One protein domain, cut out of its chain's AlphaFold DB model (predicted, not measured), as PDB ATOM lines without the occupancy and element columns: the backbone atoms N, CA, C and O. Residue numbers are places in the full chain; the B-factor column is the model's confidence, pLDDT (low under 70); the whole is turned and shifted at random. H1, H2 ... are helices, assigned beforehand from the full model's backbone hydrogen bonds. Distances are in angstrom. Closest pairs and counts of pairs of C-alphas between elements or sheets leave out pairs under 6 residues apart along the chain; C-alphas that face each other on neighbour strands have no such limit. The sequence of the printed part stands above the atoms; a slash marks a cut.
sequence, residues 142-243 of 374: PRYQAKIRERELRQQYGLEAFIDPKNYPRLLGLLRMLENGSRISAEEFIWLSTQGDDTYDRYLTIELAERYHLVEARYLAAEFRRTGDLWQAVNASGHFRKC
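What this domain is: This is residues 142 to 243 of the 374 residues of the protein "TPR repeat protein" of Desulfoprunum benzoelyticum (UniProt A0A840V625). A long helical hairpin, in which H5 folds back along the long helix H4, makes one end of a flat shape, and a loose group of shorter helices, H2 and H3, sits by the first part of H4 at the other end. H1 lies crosswise to H4, and its residues 142 to 149 stick out from the body. The printed part has 102 residues with five named helices, H1 to H5 in chain order, and no named strand; the class is all helix. It is only just compact, close to loose, with a radius of gyration of the C-alphas of 15.2 A, and it spans 45 by 37 by 19 A.

Where its parts are: H1 is residues 142 to 156, 20.6 A from first to last C-alpha, and its C-alpha 142 is at (48.756, -55.784, -40.853). H2 is residues 168 to 179, 16.2 A long. H3 is residues 186 to 194, 12.3 A long. H4, the longest helix, is residues 206 to 227, 31.3 A long, beginning with C-alpha 206 at (20.602, -53.856, -30.163). H5 is residues 230 to 242, 18.7 A long, ending with C-alpha 242 at (19.365, -49.976, -21.048).

How they stand to each other: H1 and H2 only just touch, with 3 pairs of C-alphas within 8 A, and H1 does so with residues 150 to 154 alone. Their closest C-alphas, those of Leu 153 and Leu 175, are 7.4 A apart, and their lines are about perpendicular at 76 degrees. H2 touches H4 with residues 178 to 179 alone; the closest C-alphas, those of Leu 178 and Tyr 212, are 6.5 A apart, at a steep tilt of 46 degrees, the same way. H3 is close to H2 but not clearly touching, the closest C-alphas being those of Leu 171 and Leu 192, 7.9 A apart. H3 is also close to H4 but not clearly touching, at a shallow tilt of 12 degrees, opposite ways; the closest C-alphas, those of Phe 189 and Tyr 212, are 7.9 A apart. H4 and H5 touch as a helical hairpin, at a shallow tilt of 19 degrees, opposite ways, with the C-alphas of Ala 217 and Ala 236 closest at 4.2 A. H5 is apart from H1, H2 and H3. In H1, H2, H3, H4 and H5 every O i to N i+4 pair is within hydrogen-bond range.

The domain as a whole: The two C-alphas farthest apart, those of Tyr 144 and Leu 230, are 46.7 A apart. Without residues 142 to 149, which stand free, the body spans 45 by 25 by 19 A. The printed part has no cut. The links from H1 to H2 and from H3 to H4 are long, 11 residues each, and the link from H4 to H5 is tight. The mean pLDDT of the printed part is 90.9, and residues 196 to 201 are under 70.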
ATOM      1  N   PRO A 142      49.561 -56.649 -41.710       89.19
ATOM      2  CA  PRO A 142      48.756 -55.784 -40.853       89.19
ATOM      3  C   PRO A 142      47.457 -55.301 -41.507       89.19
ATOM      4  O   PRO A 142      46.458 -55.111 -40.810       89.19
ATOM      5  N   ARG A 143      47.440 -55.116 -42.837       88.06
ATOM      6  CA  ARG A 143      46.236 -54.702 -43.577       88.06
ATOM      7  C   ARG A 143      45.195 -55.813 -43.610       88.06
ATOM      8  O   ARG A 143      44.012 -55.548 -43.398       88.06
ATOM      9  N   TYR A 144      45.625 -57.050 -43.844       86.69
ATOM     10  CA  TYR A 144      44.734 -58.205 -43.833       86.69
ATOM     11  C   TYR A 144      44.170 -58.456 -42.431       86.69
ATOM     12  O   TYR A 144      42.962 -58.637 -42.278       86.69
ATOM     13  N   GLN A 145      45.011 -58.356 -41.398       86.44
ATOM     14  CA  GLN A 145      44.562 -58.434 -40.007       86.44
ATOM     15  C   GLN A 145      43.568 -57.327 -39.650       86.44
ATOM     16  O   GLN A 145      42.573 -57.594 -38.985       86.44
ATOM     17  N   ALA A 146      43.806 -56.087 -40.093       86.31
ATOM     18  CA  ALA A 146      42.860 -54.994 -39.888       86.31
ATOM     19  C   ALA A 146      41.507 -55.304 -40.539       86.31
ATOM     20  O   ALA A 146      40.481 -55.146 -39.892       86.31
ATOM     21  N   LYS A 147      41.503 -55.837 -41.766       87.94
ATOM     22  CA  LYS A 147      40.273 -56.239 -42.462       87.94
ATOM     23  C   LYS A 147      39.513 -57.356 -41.737       87.94
ATOM     24  O   LYS A 147      38.286 -57.315 -41.692       87.94
ATOM     25  N   ILE A 148      40.224 -58.338 -41.173       89.00
ATOM     26  CA  ILE A 148      39.617 -59.379 -40.328       89.00
ATOM     27  C   ILE A 148      38.985 -58.742 -39.090       89.00
ATOM     28  O   ILE A 148      37.789 -58.915 -38.882       89.00
ATOM     29  N   ARG A 149      39.741 -57.924 -38.345       89.25
ATOM     30  CA  ARG A 149      39.243 -57.248 -37.137       89.25
ATOM     31  C   ARG A 149      38.032 -56.361 -37.415       89.25
ATOM     32  O   ARG A 149      37.102 -56.333 -36.628       89.25
ATOM     33  N   GLU A 150      38.016 -55.639 -38.533       90.50
ATOM     34  CA  GLU A 150      36.858 -54.827 -38.927       90.50
ATOM     35  C   GLU A 150      35.623 -55.681 -39.217       90.50
ATOM     36  O   GLU A 150      34.508 -55.290 -38.880       90.50
ATOM     37  N   ARG A 151      35.806 -56.845 -39.850       90.69
ATOM     38  CA  ARG A 151      34.710 -57.784 -40.098       90.69
ATOM     39  C   ARG A 151      34.174 -58.359 -38.789       90.69
ATOM     40  O   ARG A 151      32.963 -58.371 -38.613       90.69
ATOM     41  N   GLU A 152      35.062 -58.796 -37.902       92.62
ATOM     42  CA  GLU A 152      34.710 -59.317 -36.576       92.62
ATOM     43  C   GLU A 152      33.984 -58.258 -35.742       92.62
ATOM     44  O   GLU A 152      32.934 -58.542 -35.179       92.62
ATOM     45  N   LEU A 153      34.470 -57.011 -35.752       93.88
ATOM     46  CA  LEU A 153      33.851 -55.901 -35.029       93.88
ATOM     47  C   LEU A 153      32.431 -55.612 -35.524       93.88
ATOM     48  O   LEU A 153      31.527 -55.389 -34.728       93.88
ATOM     49  N   ARG A 154      32.211 -55.623 -36.843       93.50
ATOM     50  CA  ARG A 154      30.860 -55.458 -37.397       93.50
ATOM     51  C   ARG A 154      29.948 -56.611 -37.005       93.50
ATOM     52  O   ARG A 154      28.813 -56.364 -36.623       93.50
ATOM     53  N   GLN A 155      30.450 -57.841 -37.074       93.06
ATOM     54  CA  GLN A 155      29.686 -59.024 -36.690       93.06
ATOM     55  C   GLN A 155      29.286 -58.989 -35.210       93.06
ATOM     56  O   GLN A 155      28.133 -59.243 -34.889       93.06
ATOM     57  N   GLN A 156      30.207 -58.608 -34.321       94.25
ATOM     58  CA  GLN A 156      29.948 -58.450 -32.885       94.25
ATOM     59  C   GLN A 156      28.795 -57.481 -32.601       94.25
ATOM     60  O   GLN A 156      28.035 -57.697 -31.665       94.25
ATOM     61  N   TYR A 157      28.665 -56.425 -33.403       94.12
ATOM     62  CA  TYR A 157      27.601 -55.434 -33.267       94.12
ATOM     63  C   TYR A 157      26.407 -55.693 -34.198       94.12
ATOM     64  O   TYR A 157      25.665 -54.760 -34.478       94.12
ATOM     65  N   GLY A 158      26.227 -56.905 -34.732       90.56
ATOM     66  CA  GLY A 158      25.065 -57.246 -35.567       90.56
ATOM     67  C   GLY A 158      25.006 -56.528 -36.926       90.56
ATOM     68  O   GLY A 158      23.974 -56.517 -37.590       90.56
ATOM     69  N   LEU A 159      26.105 -55.917 -37.376       89.94
ATOM     70  CA  LEU A 159      26.193 -55.127 -38.612       89.94
ATOM     71  C   LEU A 159      26.598 -55.991 -39.820       89.94
ATOM     72  O   LEU A 159      27.608 -55.740 -40.496       89.94
ATOM     73  N   GLU A 160      25.809 -57.036 -40.076       83.44
ATOM     74  CA  GLU A 160      25.996 -57.951 -41.212       83.44
ATOM     75  C   GLU A 160      25.326 -57.455 -42.502       83.44
ATOM     76  O   GLU A 160      25.750 -57.826 -43.600       83.44
ATOM     77  N   ALA A 161      24.324 -56.582 -42.368       81.94
ATOM     78  CA  ALA A 161      23.609 -55.969 -43.478       81.94
ATOM     79  C   ALA A 161      24.489 -55.018 -44.310       81.94
ATOM     80  O   ALA A 161      25.632 -54.687 -43.967       81.94
ATOM     81  N   PHE A 162      23.942 -54.571 -45.441       82.50
ATOM     82  CA  PHE A 162      24.603 -53.604 -46.309       82.50
ATOM     83  C   PHE A 162      24.862 -52.281 -45.571       82.50
ATOM     84  O   PHE A 162      23.971 -51.708 -44.949       82.50
ATOM     85  N   ILE A 163      26.091 -51.772 -45.683       84.81
ATOM     86  CA  ILE A 163      26.494 -50.464 -45.158       84.81
ATOM     87  C   ILE A 163      26.875 -49.591 -46.348       84.81
ATOM     88  O   ILE A 163      27.736 -49.980 -47.141       84.81
ATOM     89  N   ASP A 164      26.277 -48.400 -46.445       85.00
ATOM     90  CA  ASP A 164      26.615 -47.437 -47.493       85.00
ATOM     91  C   ASP A 164      28.124 -47.119 -47.429       85.00
ATOM     92  O   ASP A 164      28.617 -46.683 -46.377       85.00
ATOM     93  N   PRO A 165      28.878 -47.296 -48.534       88.06
ATOM     94  CA  PRO A 165      30.301 -46.975 -48.596       88.06
ATOM     95  C   PRO A 165      30.663 -45.563 -48.114       88.06
ATOM     96  O   PRO A 165      31.763 -45.362 -47.602       88.06
ATOM     97  N   LYS A 166      29.755 -44.585 -48.238       89.69
ATOM     98  CA  LYS A 166      29.945 -43.209 -47.744       89.69
ATOM     99  C   LYS A 166      29.914 -43.126 -46.220       89.69
ATOM    100  O   LYS A 166      30.648 -42.335 -45.630       89.69
ATOM    101  N   ASN A 167      29.084 -43.950 -45.587       89.56
ATOM    102  CA  ASN A 167      28.912 -43.987 -44.136       89.56
ATOM    103  C   ASN A 167      29.925 -44.916 -43.456       89.56
ATOM    104  O   ASN A 167      30.233 -44.721 -42.278       89.56
ATOM    105  N   TYR A 168      30.478 -45.886 -44.192       89.50
ATOM    106  CA  TYR A 168      31.373 -46.916 -43.663       89.50
ATOM    107  C   TYR A 168      32.551 -46.367 -42.833       89.50
ATOM    108  O   TYR A 168      32.731 -46.838 -41.707       89.50
ATOM    109  N   PRO A 169      33.325 -45.348 -43.279       92.38
ATOM    110  CA  PRO A 169      34.451 -44.840 -42.491       92.38
ATOM    111  C   PRO A 169      34.019 -44.221 -41.157       92.38
ATOM    112  O   PRO A 169      34.677 -44.427 -40.138       92.38
ATOM    113  N   ARG A 170      32.899 -43.484 -41.156       94.00
ATOM    114  CA  ARG A 170      32.351 -42.850 -39.951       94.00
ATOM    115  C   ARG A 170      31.832 -43.901 -38.978       94.00
ATOM    116  O   ARG A 170      32.215 -43.871 -37.812       94.00
ATOM    117  N   LEU A 171      31.018 -44.842 -39.462       93.31
ATOM    118  CA  LEU A 171      30.475 -45.933 -38.653       93.31
ATOM    119  C   LEU A 171      31.604 -46.713 -37.979       93.31
ATOM    120  O   LEU A 171      31.614 -46.858 -36.762       93.31
ATOM    121  N   LEU A 172      32.606 -47.136 -38.749       93.44
ATOM    122  CA  LEU A 172      33.728 -47.899 -38.218       93.44
ATOM    123  C   LEU A 172      34.555 -47.110 -37.187       93.44
ATOM    124  O   LEU A 172      35.056 -47.695 -36.227       93.44
ATOM    125  N   GLY A 173      34.676 -45.791 -37.360       95.25
ATOM    126  CA  GLY A 173      35.265 -44.899 -36.360       95.25
ATOM    127  C   GLY A 173      34.516 -44.952 -35.026       95.25
ATOM    128  O   GLY A 173      35.141 -45.186 -33.991       95.25
ATOM    129  N   LEU A 174      33.186 -44.829 -35.060       96.00
ATOM    130  CA  LEU A 174      32.332 -44.910 -33.868       96.00
ATOM    131  C   LEU A 174      32.408 -46.290 -33.199       96.00
ATOM    132  O   LEU A 174      32.552 -46.366 -31.979       96.00
ATOM    133  N   LEU A 175      32.396 -47.377 -33.983       95.81
ATOM    134  CA  LEU A 175      32.541 -48.740 -33.455       95.81
ATOM    135  C   LEU A 175      33.864 -48.910 -32.701       95.81
ATOM    136  O   LEU A 175      33.881 -49.425 -31.588       95.81
ATOM    137  N   ARG A 176      34.981 -48.437 -33.272       95.50
ATOM    138  CA  ARG A 176      36.301 -48.505 -32.620       95.50
ATOM    139  C   ARG A 176      36.360 -47.670 -31.345       95.50
ATOM    140  O   ARG A 176      37.007 -48.084 -30.386       95.50
ATOM    141  N   MET A 177      35.719 -46.501 -31.328       97.00
ATOM    142  CA  MET A 177      35.638 -45.671 -30.124       97.00
ATOM    143  C   MET A 177      34.913 -46.418 -29.004       97.00
ATOM    144  O   MET A 177      35.475 -46.573 -27.921       97.00
ATOM    145  N   LEU A 178      33.725 -46.952 -29.288       96.44
ATOM    146  CA  LEU A 178      32.939 -47.714 -28.320       96.44
ATOM    147  C   LEU A 178      33.644 -48.999 -27.868       96.44
ATOM    148  O   LEU A 178      33.626 -49.324 -26.678       96.44
ATOM    149  N   GLU A 179      34.313 -49.714 -28.772       95.25
ATOM    150  CA  GLU A 179      35.095 -50.912 -28.443       95.25
ATOM    151  C   GLU A 179      36.203 -50.592 -27.434       95.25
ATOM    152  O   GLU A 179      36.309 -51.237 -26.391       95.25
ATOM    153  N   ASN A 180      36.924 -49.492 -27.654       95.12
ATOM    154  CA  ASN A 180      37.961 -49.005 -26.744       95.12
ATOM    155  C   ASN A 180      37.413 -48.387 -25.441       95.12
ATOM    156  O   ASN A 180      38.190 -47.951 -24.593       95.12
ATOM    157  N   GLY A 181      36.090 -48.336 -25.264       95.62
ATOM    158  CA  GLY A 181      35.444 -47.749 -24.089       95.62
ATOM    159  C   GLY A 181      35.391 -46.221 -24.106       95.62
ATOM    160  O   GLY A 181      35.115 -45.609 -23.075       95.62
ATOM    161  N   SER A 182      35.649 -45.602 -25.257       97.19
ATOM    162  CA  SER A 182      35.493 -44.164 -25.462       97.19
ATOM    163  C   SER A 182      34.032 -43.817 -25.718       97.19
ATOM    164  O   SER A 182      33.330 -44.506 -26.460       97.19
ATOM    165  N   ARG A 183      33.587 -42.709 -25.127       97.38
ATOM    166  CA  ARG A 183      32.244 -42.161 -25.342       97.38
ATOM    167  C   ARG A 183      32.106 -41.592 -26.750       97.38
ATOM    168  O   ARG A 183      33.072 -41.064 -27.299       97.38
ATOM    169  N   ILE A 184      30.887 -41.646 -27.271       96.81
ATOM    170  CA  ILE A 184      30.453 -40.934 -28.479       96.81
ATOM    171  C   ILE A 184      29.381 -39.911 -28.088       96.81
ATOM    172  O   ILE A 184      28.750 -40.037 -27.033       96.81
ATOM    173  N   SER A 185      29.183 -38.882 -28.905       95.69
ATOM    174  CA  SER A 185      28.218 -37.822 -28.608       95.69
ATOM    175  C   SER A 185      26.765 -38.297 -28.758       95.69
ATOM    176  O   SER A 185      26.476 -39.317 -29.391       95.69
ATOM    177  N   ALA A 186      25.820 -37.542 -28.189       91.62
ATOM    178  CA  ALA A 186      24.396 -37.824 -28.370       91.62
ATOM    179  C   ALA A 186      23.981 -37.695 -29.846       91.62
ATOM    180  O   ALA A 186      23.174 -38.485 -30.328       91.62
ATOM    181  N   GLU A 187      24.562 -36.747 -30.583       93.50
ATOM    182  CA  GLU A 187      24.336 -36.575 -32.020       93.50
ATOM    183  C   GLU A 187      24.875 -37.762 -32.825       93.50
ATOM    184  O   GLU A 187      24.238 -38.190 -33.784       93.50
ATOM    185  N   GLU A 188      26.026 -38.321 -32.441       94.88
ATOM    186  CA  GLU A 188      26.585 -39.528 -33.064       94.88
ATOM    187  C   GLU A 188      25.727 -40.761 -32.778       94.88
ATOM    188  O   GLU A 188      25.474 -41.555 -33.683       94.88
ATOM    189  N   PHE A 189      25.211 -40.890 -31.556       93.44
ATOM    190  CA  PHE A 189      24.267 -41.949 -31.211       93.44
ATOM    191  C   PHE A 189      22.950 -41.825 -31.998       93.44
ATOM    192  O   PHE A 189      22.466 -42.802 -32.567       93.44
ATOM    193  N   ILE A 190      22.399 -40.611 -32.115       91.06
ATOM    194  CA  ILE A 190      21.207 -40.348 -32.937       91.06
ATOM    195  C   ILE A 190      21.499 -40.636 -34.412       91.06
ATOM    196  O   ILE A 190      20.658 -41.208 -35.107       91.06
ATOM    197  N   TRP A 191      22.691 -40.293 -34.901       91.94
ATOM    198  CA  TRP A 191      23.099 -40.598 -36.267       91.94
ATOM    199  C   TRP A 191      23.008 -42.106 -36.556       91.94
ATOM    200  O   TRP A 191      22.418 -42.482 -37.565       91.94
ATOM    201  N   LEU A 192      23.441 -42.976 -35.635       91.12
ATOM    202  CA  LEU A 192      23.282 -44.434 -35.783       91.12
ATOM    203  C   LEU A 192      21.810 -44.856 -35.941       91.12
ATOM    204  O   LEU A 192      21.507 -45.780 -36.690       91.12
ATOM    205  N   SER A 193      20.888 -44.158 -35.274       84.00
ATOM    206  CA  SER A 193      19.446 -44.438 -35.332       84.00
ATOM    207  C   SER A 193      18.703 -43.787 -36.507       84.00
ATOM    208  O   SER A 193      17.516 -44.031 -36.688       84.00
ATOM    209  N   THR A 194      19.358 -42.930 -37.289       81.25
ATOM    210  CA  THR A 194      18.705 -42.179 -38.383       81.25
ATOM    211  C   THR A 194      19.202 -42.583 -39.762       81.25
ATOM    212  O   THR A 194      18.572 -42.236 -40.753       81.25
ATOM    213  N   GLN A 195      20.326 -43.297 -39.843       70.75
ATOM    214  CA  GLN A 195      20.853 -43.799 -41.106       70.75
ATOM    215  C   GLN A 195      20.333 -45.216 -41.367       70.75
ATOM    216  O   GLN A 195      20.746 -46.169 -40.710       70.75
ATOM    217  N   GLY A 196      19.407 -45.299 -42.314       55.94
ATOM    218  CA  GLY A 196      18.715 -46.478 -42.832       55.94
ATOM    219  C   GLY A 196      17.588 -45.955 -43.724       55.94
ATOM    220  O   GLY A 196      16.992 -44.929 -43.388       55.94
ATOM    221  N   ASP A 197      17.359 -46.553 -44.888       53.81
ATOM    222  CA  ASP A 197      16.142 -46.280 -45.662       53.81
ATOM    223  C   ASP A 197      15.058 -47.298 -45.271       53.81
ATOM    224  O   ASP A 197      15.325 -48.218 -44.500       53.81
ATOM    225  N   ASP A 198      13.838 -47.163 -45.793       51.09
ATOM    226  CA  ASP A 198      12.737 -48.107 -45.519       51.09
ATOM    227  C   ASP A 198      13.045 -49.560 -45.966       51.09
ATOM    228  O   ASP A 198      12.266 -50.476 -45.700       51.09
ATOM    229  N   THR A 199      14.176 -49.779 -46.646       47.84
ATOM    230  CA  THR A 199      14.653 -51.053 -47.199       47.84
ATOM    231  C   THR A 199      15.744 -51.716 -46.350       47.84
ATOM    232  O   THR A 199      15.945 -52.923 -46.489       47.84
ATOM    233  N   TYR A 200      16.457 -50.975 -45.493       54.69
ATOM    234  CA  TYR A 200      17.573 -51.497 -44.696       54.69
ATOM    235  C   TYR A 200      17.467 -51.107 -43.222       54.69
ATOM    236  O   TYR A 200      17.143 -49.970 -42.879       54.69
ATOM    237  N   ASP A 201      17.832 -52.042 -42.344       59.84
ATOM    238  CA  ASP A 201      17.907 -51.780 -40.911       59.84
ATOM    239  C   ASP A 201      18.839 -50.601 -40.607       59.84
ATOM    240  O   ASP A 201      19.913 -50.430 -41.197       59.84
ATOM    241  N   ARG A 202      18.416 -49.777 -39.646       79.31
ATOM    242  CA  ARG A 202      19.238 -48.697 -39.094       79.31
ATOM    243  C   ARG A 202      20.563 -49.257 -38.578       79.31
ATOM    244  O   ARG A 202      20.596 -50.352 -38.025       79.31
ATOM    245  N   TYR A 203      21.637 -48.469 -38.643       88.56
ATOM    246  CA  TYR A 203      22.933 -48.896 -38.085       88.56
ATOM    247  C   TYR A 203      22.907 -49.117 -36.565       88.56
ATOM    248  O   TYR A 203      23.796 -49.775 -36.030       88.56
ATOM    249  N   LEU A 204      21.928 -48.555 -35.852       90.62
ATOM    250  CA  LEU A 204      21.737 -48.820 -34.432       90.62
ATOM    251  C   LEU A 204      21.081 -50.191 -34.218       90.62
ATOM    252  O   LEU A 204      19.858 -50.300 -34.120       90.62
ATOM    253  N   THR A 205      21.922 -51.211 -34.114       92.25
ATOM    254  CA  THR A 205      21.549 -52.548 -33.645       92.25
ATOM    255  C   THR A 205      21.377 -52.573 -32.125       92.25
ATOM    256  O   THR A 205      21.763 -51.628 -31.425       92.25
ATOM    257  N   ILE A 206      20.797 -53.659 -31.607       91.38
ATOM    258  CA  ILE A 206      20.602 -53.856 -30.163       91.38
ATOM    259  C   ILE A 206      21.967 -53.902 -29.467       91.38
ATOM    260  O   ILE A 206      22.217 -53.123 -28.551       91.38
ATOM    261  N   GLU A 207      22.893 -54.700 -29.991       95.00
ATOM    262  CA  GLU A 207      24.236 -54.901 -29.446       95.00
ATOM    263  C   GLU A 207      25.039 -53.590 -29.417       95.00
ATOM    264  O   GLU A 207      25.773 -53.296 -28.467       95.00
ATOM    265  N   LEU A 208      24.891 -52.756 -30.454       95.19
ATOM    266  CA  LEU A 208      25.552 -51.453 -30.507       95.19
ATOM    267  C   LEU A 208      24.940 -50.460 -29.511       95.19
ATOM    268  O   LEU A 208      25.672 -49.694 -28.872       95.19
ATOM    269  N   ALA A 209      23.614 -50.471 -29.358       95.25
ATOM    270  CA  ALA A 209      22.915 -49.637 -28.385       95.25
ATOM    271  C   ALA A 209      23.300 -50.002 -26.944       95.25
ATOM    272  O   ALA A 209      23.620 -49.115 -26.145       95.25
ATOM    273  N   GLU A 210      23.347 -51.296 -26.630       96.56
ATOM    274  CA  GLU A 210      23.800 -51.813 -25.339       96.56
ATOM    275  C   GLU A 210      25.237 -51.392 -25.052       96.56
ATOM    276  O   GLU A 210      25.530 -50.871 -23.972       96.56
ATOM    277  N   ARG A 211      26.141 -51.525 -26.032       97.56
ATOM    278  CA  ARG A 211      27.532 -51.104 -25.856       97.56
ATOM    279  C   ARG A 211      27.657 -49.618 -25.559       97.56
ATOM    280  O   ARG A 211      28.400 -49.245 -24.647       97.56
ATOM    281  N   TYR A 212      26.949 -48.774 -26.307       97.56
ATOM    282  CA  TYR A 212      26.904 -47.339 -26.040       97.56
ATOM    283  C   TYR A 212      26.450 -47.061 -24.604       97.56
ATOM    284  O   TYR A 212      27.118 -46.341 -23.860       97.56
ATOM    285  N   HIS A 213      25.343 -47.674 -24.187       98.12
ATOM    286  CA  HIS A 213      24.807 -47.488 -22.847       98.12
ATOM    287  C   HIS A 213      25.744 -48.008 -21.753       98.12
ATOM    288  O   HIS A 213      25.903 -47.329 -20.742       98.12
ATOM    289  N   LEU A 214      26.455 -49.113 -21.969       98.38
ATOM    290  CA  LEU A 214      27.459 -49.612 -21.032       98.38
ATOM    291  C   LEU A 214      28.630 -48.632 -20.857       98.38
ATOM    292  O   LEU A 214      29.087 -48.400 -19.733       98.38
ATOM    293  N   VAL A 215      29.125 -48.046 -21.952       98.38
ATOM    294  CA  VAL A 215      30.205 -47.045 -21.913       98.38
ATOM    295  C   VAL A 215      29.751 -45.786 -21.168       98.38
ATOM    296  O   VAL A 215      30.449 -45.331 -20.256       98.38
ATOM    297  N   GLU A 216      28.557 -45.272 -21.476       98.38
ATOM    298  CA  GLU A 216      27.972 -44.126 -20.773       98.38
ATOM    299  C   GLU A 216      27.759 -44.418 -19.280       98.38
ATOM    300  O   GLU A 216      28.166 -43.625 -18.428       98.38
ATOM    301  N   ALA A 217      27.198 -45.583 -18.939       98.31
ATOM    302  CA  ALA A 217      26.964 -45.991 -17.556       98.31
ATOM    303  C   ALA A 217      28.262 -46.021 -16.742       98.31
ATOM    304  O   ALA A 217      28.325 -45.481 -15.635       98.31
ATOM    305  N   ARG A 218      29.325 -46.617 -17.298       98.31
ATOM    306  CA  ARG A 218      30.636 -46.717 -16.640       98.31
ATOM    307  C   ARG A 218      31.263 -45.352 -16.405       98.31
ATOM    308  O   ARG A 218      31.795 -45.125 -15.316       98.31
ATOM    309  N   TYR A 219      31.182 -44.456 -17.387       98.19
ATOM    310  CA  TYR A 219      31.668 -43.087 -17.248       98.19
ATOM    311  C   TYR A 219      30.920 -42.338 -16.140       98.19
ATOM    312  O   TYR A 219      31.544 -41.831 -15.210       98.19
ATOM    313  N   LEU A 220      29.587 -42.328 -16.188       98.31
ATOM    314  CA  LEU A 220      28.749 -41.630 -15.209       98.31
ATOM    315  C   LEU A 220      28.939 -42.206 -13.795       98.31
ATOM    316  O   LEU A 220      29.045 -41.464 -12.822       98.31
ATOM    317  N   ALA A 221      29.072 -43.529 -13.666       97.81
ATOM    318  CA  ALA A 221      29.370 -44.172 -12.389       97.81
ATOM    319  C   ALA A 221      30.766 -43.804 -11.855       97.81
ATOM    320  O   ALA A 221      30.948 -43.675 -10.642       97.81
ATOM    321  N   ALA A 222      31.765 -43.640 -12.730       97.56
ATOM    322  CA  ALA A 222      33.089 -43.159 -12.341       97.56
ATOM    323  C   ALA A 222      33.045 -41.691 -11.890       97.56
ATOM    324  O   ALA A 222      33.609 -41.363 -10.845       97.56
ATOM    325  N   GLU A 223      32.311 -40.841 -12.606       97.88
ATOM    326  CA  GLU A 223      32.109 -39.438 -12.238       97.88
ATOM    327  C   GLU A 223      31.355 -39.286 -10.915       97.88
ATOM    328  O   GLU A 223      31.736 -38.460 -10.083       97.88
ATOM    329  N   PHE A 224      30.359 -40.135 -10.656       96.62
ATOM    330  CA  PHE A 224      29.710 -40.212  -9.349       96.62
ATOM    331  C   PHE A 224      30.712 -40.561  -8.246       96.62
ATOM    332  O   PHE A 224      30.775 -39.866  -7.238       96.62
ATOM    333  N   ARG A 225      31.546 -41.594  -8.434       95.69
ATOM    334  CA  ARG A 225      32.569 -41.966  -7.438       95.69
ATOM    335  C   ARG A 225      33.565 -40.839  -7.169       95.69
ATOM    336  O   ARG A 225      34.055 -40.722  -6.052       95.69
ATOM    337  N   ARG A 226      33.870 -40.029  -8.186       97.19
ATOM    338  CA  ARG A 226      34.816 -38.912  -8.093       97.19
ATOM    339  C   ARG A 226      34.220 -37.684  -7.403       97.19
ATOM    340  O   ARG A 226      34.923 -37.010  -6.662       97.19
ATOM    341  N   THR A 227      32.960 -37.364  -7.689       96.56
ATOM    342  CA  THR A 227      32.335 -36.087  -7.290       96.56
ATOM    343  C   THR A 227      31.311 -36.219  -6.166       96.56
ATOM    344  O   THR A 227      31.014 -35.233  -5.500       96.56
ATOM    345  N   GLY A 228      30.745 -37.408  -5.968       93.75
ATOM    346  CA  GLY A 228      29.578 -37.630  -5.118       93.75
ATOM    347  C   GLY A 228      28.264 -37.095  -5.703       93.75
ATOM    348  O   GLY A 228      27.246 -37.135  -5.014       93.75
ATOM    349  N   ASP A 229      28.247 -36.601  -6.949       95.31
ATOM    350  CA  ASP A 229      27.033 -36.068  -7.574       95.31
ATOM    351  C   ASP A 229      26.021 -37.184  -7.874       95.31
ATOM    352  O   ASP A 229      26.163 -37.973  -8.812       95.31
ATOM    353  N   LEU A 230      24.957 -37.221  -7.076       96.06
ATOM    354  CA  LEU A 230      23.893 -38.215  -7.174       96.06
ATOM    355  C   LEU A 230      23.136 -38.167  -8.510       96.06
ATOM    356  O   LEU A 230      22.556 -39.183  -8.893       96.06
ATOM    357  N   TRP A 231      23.160 -37.056  -9.255       97.25
ATOM    358  CA  TRP A 231      22.595 -37.046 -10.610       97.25
ATOM    359  C   TRP A 231      23.386 -37.935 -11.567       97.25
ATOM    360  O   TRP A 231      22.782 -38.606 -12.405       97.25
ATOM    361  N   GLN A 232      24.710 -38.023 -11.407       97.81
ATOM    362  CA  GLN A 232      25.527 -38.960 -12.181       97.81
ATOM    363  C   GLN A 232      25.144 -40.407 -11.862       97.81
ATOM    364  O   GLN A 232      25.023 -41.219 -12.774       97.81
ATOM    365  N   ALA A 233      24.861 -40.721 -10.594       96.88
ATOM    366  CA  ALA A 233      24.395 -42.049 -10.194       96.88
ATOM    367  C   ALA A 233      23.016 -42.389 -10.787       96.88
ATOM    368  O   ALA A 233      22.815 -43.492 -11.297       96.88
ATOM    369  N   VAL A 234      22.080 -41.431 -10.775       97.50
ATOM    370  CA  VAL A 234      20.754 -41.587 -11.398       97.50
ATOM    371  C   VAL A 234      20.876 -41.864 -12.896       97.50
ATOM    372  O   VAL A 234      20.241 -42.795 -13.402       97.50
ATOM    373  N   ASN A 235      21.704 -41.086 -13.595       97.94
ATOM    374  CA  ASN A 235      21.913 -41.234 -15.033       97.94
ATOM    375  C   ASN A 235      22.629 -42.555 -15.359       97.94
ATOM    376  O   ASN A 235      22.199 -43.272 -16.260       97.94
ATOM    377  N   ALA A 236      23.660 -42.919 -14.588       98.19
ATOM    378  CA  ALA A 236      24.370 -44.188 -14.732       98.19
ATOM    379  C   ALA A 236      23.429 -45.387 -14.570       98.19
ATOM    380  O   ALA A 236      23.449 -46.289 -15.398       98.19
ATOM    381  N   SER A 237      22.562 -45.365 -13.551       98.12
ATOM    382  CA  SER A 237      21.527 -46.384 -13.341       98.12
ATOM    383  C   SER A 237      20.620 -46.528 -14.562       98.12
ATOM    384  O   SER A 237      20.399 -47.634 -15.046       98.12
ATOM    385  N   GLY A 238      20.154 -45.408 -15.124       97.56
ATOM    386  CA  GLY A 238      19.341 -45.424 -16.340       97.56
ATOM    387  C   GLY A 238      20.053 -46.069 -17.532       97.56
ATOM    388  O   GLY A 238      19.420 -46.792 -18.294       97.56
ATOM    389  N   HIS A 239      21.358 -45.842 -17.683       98.38
ATOM    390  CA  HIS A 239      22.154 -46.461 -18.740       98.38
ATOM    391  C   HIS A 239      22.445 -47.946 -18.489       98.38
ATOM    392  O   HIS A 239      22.296 -48.732 -19.416       98.38
ATOM    393  N   PHE A 240      22.765 -48.349 -17.254       98.62
ATOM    394  CA  PHE A 240      22.952 -49.761 -16.902       98.62
ATOM    395  C   PHE A 240      21.714 -50.603 -17.216       98.62
ATOM    396  O   PHE A 240      21.825 -51.680 -17.786       98.62
ATOM    397  N   ARG A 241      20.523 -50.078 -16.921       97.81
ATOM    398  CA  ARG A 241      19.261 -50.744 -17.267       97.81
ATOM    399  C   ARG A 241      19.079 -50.923 -18.777       97.81
ATOM    400  O   ARG A 241      18.610 -51.960 -19.219       97.81
ATOM    401  N   LYS A 242      19.474 -49.927 -19.578       96.12
ATOM    402  CA  LYS A 242      19.365 -49.976 -21.048       96.12
ATOM    403  C   LYS A 242      20.414 -50.862 -21.729       96.12
ATOM    404  O   LYS A 242      20.302 -51.070 -22.929       96.12
ATOM    405  N   CYS A 243      21.430 -51.328 -21.005       97.12
ATOM    406  CA  CYS A 243      22.386 -52.325 -21.489       97.12
ATOM    407  C   CYS A 243      22.259 -53.659 -20.740       97.12
ATOM    408  O   CYS A 243      23.262 -54.333 -20.543       97.12
TER     409      CYS A 243